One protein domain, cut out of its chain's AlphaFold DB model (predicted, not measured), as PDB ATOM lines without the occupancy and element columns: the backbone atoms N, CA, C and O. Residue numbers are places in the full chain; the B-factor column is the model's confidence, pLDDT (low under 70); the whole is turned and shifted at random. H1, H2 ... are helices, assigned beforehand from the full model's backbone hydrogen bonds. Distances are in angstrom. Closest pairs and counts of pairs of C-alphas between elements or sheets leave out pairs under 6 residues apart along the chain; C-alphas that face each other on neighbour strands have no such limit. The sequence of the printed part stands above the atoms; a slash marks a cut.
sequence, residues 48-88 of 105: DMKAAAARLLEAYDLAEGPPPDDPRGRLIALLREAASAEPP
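What this domain is: This is residues 48 to 88 of the 105 residues of an uncharacterized protein of Tistlia consotensis USBA 355 (UniProt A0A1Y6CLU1). The longer helix H2 and the shorter H1 make a V, closest near the end of H2 and the beginning of H1; the long link, residues 60 to 70, spans its open side. The printed part has 41 residues, with two named helices, H1 then H2, no named strand, and the class all helix. It is compact, with a radius of gyration of the C-alphas of 10.0 A and spans of 29 by 20 by 12 A.

Where its parts are: Find C-alpha 71 at (4.232, -33.689, 8.465); from there H2, residues 71 to 84, runs 20.0 A to C-alpha 84 at (-15.081, -30.769, 4.346). H1, residues 49 to 59, begins at C-alpha 49, (-12.586, -38.685, -1.523), and measures 15.0 A.

How they stand to each other: Look at Lys 50 and Ala 83, where H1 and H2 touch: their C-alphas, the closest of the two helices, are 4.2 A apart. The helices run opposite ways at a steep tilt of 56 degrees. In H1 and H2 every O i to N i+4 pair is within hydrogen-bond range.

The domain as a whole: The C-alphas farthest apart, those of Asp 70 and Pro 88, are 29.2 A apart. The printed part has no cut. Low confidence, pLDDT under 70, falls at residue 65 and residues 87 to 88.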
ATOM      1  N   ASP A  48     -15.870 -41.960  -2.833       88.81
ATOM      2  CA  ASP A  48     -15.716 -40.511  -2.835       88.81
ATOM      3  C   ASP A  48     -14.607 -40.074  -1.861       88.81
ATOM      4  O   ASP A  48     -14.556 -40.535  -0.720       88.81
ATOM      5  N   MET A  49     -13.731 -39.166  -2.308       89.94
ATOM      6  CA  MET A  49     -12.586 -38.685  -1.523       89.94
ATOM      7  C   MET A  49     -13.018 -38.067  -0.191       89.94
ATOM      8  O   MET A  49     -12.374 -38.309   0.828       89.94
ATOM      9  N   LYS A  50     -14.109 -37.294  -0.179       92.25
ATOM     10  CA  LYS A  50     -14.615 -36.644   1.034       92.25
ATOM     11  C   LYS A  50     -15.072 -37.692   2.041       92.25
ATOM     12  O   LYS A  50     -14.714 -37.620   3.216       92.25
ATOM     13  N   ALA A  51     -15.826 -38.689   1.576       92.62
ATOM     14  CA  ALA A  51     -16.262 -39.801   2.412       92.62
ATOM     15  C   ALA A  51     -15.072 -40.615   2.947       92.62
ATOM     16  O   ALA A  51     -15.020 -40.892   4.144       92.62
ATOM     17  N   ALA A  52     -14.097 -40.946   2.094       93.38
ATOM     18  CA  ALA A  52     -12.900 -41.689   2.489       93.38
ATOM     19  C   ALA A  52     -12.070 -40.932   3.539       93.38
ATOM     20  O   ALA A  52     -11.671 -41.508   4.547       93.38
ATOM     21  N   ALA A  53     -11.870 -39.624   3.346       94.44
ATOM     22  CA  ALA A  53     -11.144 -38.784   4.292       94.44
ATOM     23  C   ALA A  53     -11.854 -38.709   5.653       94.44
ATOM     24  O   ALA A  53     -11.210 -38.855   6.688       94.44
ATOM     25  N   ALA A  54     -13.183 -38.549   5.666       93.69
ATOM     26  CA  ALA A  54     -13.962 -38.550   6.904       93.69
ATOM     27  C   ALA A  54     -13.825 -39.881   7.661       93.69
ATOM     28  O   ALA A  54     -13.554 -39.882   8.859       93.69
ATOM     29  N   ARG A  55     -13.929 -41.012   6.949       93.94
ATOM     30  CA  ARG A  55     -13.768 -42.351   7.534       93.94
ATOM     31  C   ARG A  55     -12.376 -42.568   8.120       93.94
ATOM     32  O   ARG A  55     -12.272 -43.151   9.191       93.94
ATOM     33  N   LEU A  56     -11.323 -42.065   7.473       93.56
ATOM     34  CA  LEU A  56      -9.960 -42.132   8.012       93.56
ATOM     35  C   LEU A  56      -9.785 -41.328   9.294       93.56
ATOM     36  O   LEU A  56      -9.153 -41.808  10.235       93.56
ATOM     37  N   LEU A  57     -10.342 -40.115   9.332       93.50
ATOM     38  CA  LEU A  57     -10.289 -39.274  10.524       93.50
ATOM     39  C   LEU A  57     -10.973 -39.960  11.713       93.50
ATOM     40  O   LEU A  57     -10.455 -39.891  12.822       93.50
ATOM     41  N   GLU A  58     -12.089 -40.654  11.478       93.12
ATOM     42  CA  GLU A  58     -12.772 -41.458  12.498       93.12
ATOM     43  C   GLU A  58     -11.966 -42.714  12.878       93.12
ATOM     44  O   GLU A  58     -11.750 -42.976  14.058       93.12
ATOM     45  N   ALA A  59     -11.482 -43.481  11.896       92.44
ATOM     46  CA  ALA A  59     -10.812 -44.766  12.118       92.44
ATOM     47  C   ALA A  59      -9.502 -44.651  12.910       92.44
ATOM     48  O   ALA A  59      -9.131 -45.576  13.634       92.44
ATOM     49  N   TYR A  60      -8.798 -43.531  12.759       92.06
ATOM     50  CA  TYR A  60      -7.533 -43.256  13.440       92.06
ATOM     51  C   TYR A  60      -7.667 -42.249  14.592       92.06
ATOM     52  O   TYR A  60      -6.647 -41.812  15.120       92.06
ATOM     53  N   ASP A  61      -8.895 -41.886  14.983       90.00
ATOM     54  CA  ASP A  61      -9.185 -40.939  16.072       90.00
ATOM     55  C   ASP A  61      -8.479 -39.573  15.892       90.00
ATOM     56  O   ASP A  61      -7.909 -38.990  16.810       90.00
ATOM     57  N   LEU A  62      -8.497 -39.045  14.663       88.00
ATOM     58  CA  LEU A  62      -7.793 -37.817  14.252       88.00
ATOM     59  C   LEU A  62      -8.690 -36.567  14.297       88.00
ATOM     60  O   LEU A  62      -8.391 -35.543  13.661       88.00
ATOM     61  N   ALA A  63      -9.798 -36.634  15.039       75.25
ATOM     62  CA  ALA A  63     -10.722 -35.516  15.250       75.25
ATOM     63  C   ALA A  63     -10.021 -34.307  15.894       75.25
ATOM     64  O   ALA A  63     -10.321 -33.156  15.568       75.25
ATOM     65  N   GLU A  64      -8.983 -34.557  16.691       71.94
ATOM     66  CA  GLU A  64      -8.053 -33.569  17.239       71.94
ATOM     67  C   GLU A  64      -6.619 -34.008  16.919       71.94
ATOM     68  O   GLU A  64      -6.264 -35.173  17.071       71.94
ATOM     69  N   GLY A  65      -5.803 -33.092  16.400       68.12
ATOM     70  CA  GLY A  65      -4.471 -33.410  15.893       68.12
ATOM     71  C   GLY A  65      -3.434 -32.380  16.332       68.12
ATOM     72  O   GLY A  65      -3.801 -31.257  16.691       68.12
ATOM     73  N   PRO A  66      -2.140 -32.744  16.313       72.75
ATOM     74  CA  PRO A  66      -1.053 -31.812  16.578       72.75
ATOM     75  C   PRO A  66      -1.078 -30.638  15.584       72.75
ATOM     76  O   PRO A  66      -1.628 -30.772  14.486       72.75
ATOM     77  N   PRO A  67      -0.474 -29.491  15.944       70.12
ATOM     78  CA  PRO A  67      -0.398 -28.339  15.053       70.12
ATOM     79  C   PRO A  67       0.270 -28.703  13.711       70.12
ATOM     80  O   PRO A  67       1.107 -29.610  13.662       70.12
ATOM     81  N   PRO A  68      -0.070 -27.993  12.618       76.06
ATOM     82  CA  PRO A  68       0.325 -28.337  11.246       76.06
ATOM     83  C   PRO A  68       1.807 -28.083  10.910       76.06
ATOM     84  O   PRO A  68       2.164 -28.091   9.733       76.06
ATOM     85  N   ASP A  69       2.647 -27.845  11.920       80.06
ATOM     86  CA  ASP A  69       4.102 -27.673  11.796       80.06
ATOM     87  C   ASP A  69       4.822 -28.991  11.468       80.06
ATOM     88  O   ASP A  69       5.874 -28.994  10.839       80.06
ATOM     89  N   ASP A  70       4.235 -30.123  11.863       83.50
ATOM     90  CA  ASP A  70       4.765 -31.463  11.612       83.50
ATOM     91  C   ASP A  70       4.108 -32.106  10.372       83.50
ATOM     92  O   ASP A  70       2.906 -31.890  10.162       83.50
ATOM     93  N   PRO A  71       4.816 -32.948   9.587       87.06
ATOM     94  CA  PRO A  71       4.232 -33.689   8.465       87.06
ATOM     95  C   PRO A  71       2.922 -34.411   8.809       87.06
ATOM     96  O   PRO A  71       1.970 -34.365   8.024       87.06
ATOM     97  N   ARG A  72       2.813 -34.998  10.010       89.56
ATOM     98  CA  ARG A  72       1.578 -35.652  10.476       89.56
ATOM     99  C   ARG A  72       0.438 -34.655  10.681       89.56
ATOM    100  O   ARG A  72      -0.694 -34.920  10.295       89.56
ATOM    101  N   GLY A  73       0.733 -33.490  11.263       90.25
ATOM    102  CA  GLY A  73      -0.243 -32.432  11.513       90.25
ATOM    103  C   GLY A  73      -0.723 -31.831  10.198       90.25
ATOM    104  O   GLY A  73      -1.919 -31.607  10.010       90.25
ATOM    105  N   ARG A  74       0.199 -31.658   9.244       92.06
ATOM    106  CA  ARG A  74      -0.108 -31.221   7.883       92.06
ATOM    107  C   ARG A  74      -1.007 -32.223   7.155       92.06
ATOM    108  O   ARG A  74      -1.976 -31.802   6.531       92.06
ATOM    109  N   LEU A  75      -0.734 -33.524   7.262       92.44
ATOM    110  CA  LEU A  75      -1.580 -34.567   6.677       92.44
ATOM    111  C   LEU A  75      -2.986 -34.580   7.294       92.44
ATOM    112  O   LEU A  75      -3.972 -34.627   6.563       92.44
ATOM    113  N   ILE A  76      -3.090 -34.487   8.623       92.88
ATOM    114  CA  ILE A  76      -4.382 -34.429   9.324       92.88
ATOM    115  C   ILE A  76      -5.183 -33.200   8.876       92.88
ATOM    116  O   ILE A  76      -6.383 -33.311   8.622       92.88
ATOM    117  N   ALA A  77      -4.535 -32.039   8.736       92.69
ATOM    118  CA  ALA A  77      -5.179 -30.830   8.225       92.69
ATOM    119  C   ALA A  77      -5.726 -31.037   6.802       92.69
ATOM    120  O   ALA A  77      -6.905 -30.789   6.560       92.69
ATOM    121  N   LEU A  78      -4.914 -31.596   5.902       93.12
ATOM    122  CA  LEU A  78      -5.319 -31.903   4.529       93.12
ATOM    123  C   LEU A  78      -6.495 -32.893   4.462       93.12
ATOM    124  O   LEU A  78      -7.417 -32.701   3.670       93.12
ATOM    125  N   LEU A  79      -6.505 -33.927   5.309       93.69
ATOM    126  CA  LEU A  79      -7.621 -34.875   5.398       93.69
ATOM    127  C   LEU A  79      -8.912 -34.192   5.872       93.69
ATOM    128  O   LEU A  79      -9.987 -34.492   5.361       93.69
ATOM    129  N   ARG A  80      -8.830 -33.236   6.805       92.88
ATOM    130  CA  ARG A  80      -9.995 -32.450   7.255       92.88
ATOM    131  C   ARG A  80     -10.531 -31.536   6.166       92.88
ATOM    132  O   ARG A  80     -11.748 -31.426   6.010       92.88
ATOM    133  N   GLU A  81      -9.638 -30.904   5.413       92.56
ATOM    134  CA  GLU A  81     -10.008 -30.105   4.247       92.56
ATOM    135  C   GLU A  81     -10.715 -30.980   3.206       92.56
ATOM    136  O   GLU A  81     -11.819 -30.646   2.778       92.56
ATOM    137  N   ALA A  82     -10.160 -32.151   2.879       91.81
ATOM    138  CA  ALA A  82     -10.776 -33.106   1.959       91.81
ATOM    139  C   ALA A  82     -12.145 -33.607   2.456       91.81
ATOM    140  O   ALA A  82     -13.094 -33.681   1.677       91.81
ATOM    141  N   ALA A  83     -12.281 -33.888   3.756       92.62
ATOM    142  CA  ALA A  83     -13.536 -34.309   4.383       92.62
ATOM    143  C   ALA A  83     -14.600 -33.197   4.434       92.62
ATOM    144  O   ALA A  83     -15.794 -33.483   4.547       92.62
ATOM    145  N   SER A  84     -14.188 -31.933   4.330       89.88
ATOM    146  CA  SER A  84     -15.081 -30.769   4.346       89.88
ATOM    147  C   SER A  84     -15.356 -30.214   2.950       89.88
ATOM    148  O   SER A  84     -16.336 -29.490   2.777       89.88
ATOM    149  N   ALA A  85     -14.540 -30.580   1.958       84.44
ATOM    150  CA  ALA A  85     -14.653 -30.100   0.592       84.44
ATOM    151  C   ALA A  85     -16.080 -30.290   0.059       84.44
ATOM    152  O   ALA A  85     -16.727 -31.330   0.246       84.44
ATOM    153  N   GLU A  86     -16.608 -29.257  -0.590       71.69
ATOM    154  CA  GLU A  86     -17.836 -29.409  -1.352       71.69
ATOM    155  C   GLU A  86     -17.537 -30.272  -2.581       71.69
ATOM    156  O   GLU A  86     -16.512 -30.063  -3.240       71.69
ATOM    157  N   PRO A  87     -18.392 -31.261  -2.901       58.16
ATOM    158  CA  PRO A  87     -18.207 -32.016  -4.125       58.16
ATOM    159  C   PRO A  87     -18.208 -31.020  -5.290       58.16
ATOM    160  O   PRO A  87     -19.107 -30.172  -5.348       58.16
ATOM    161  N   PRO A  88     -17.245 -31.094  -6.230       52.50
ATOM    162  CA  PRO A  88     -17.334 -30.285  -7.432       52.50
ATOM    163  C   PRO A  88     -18.698 -30.563  -8.061       52.50
ATOM    164  O   PRO A  88     -19.094 -31.730  -8.176       52.50
TER     165      PRO A  88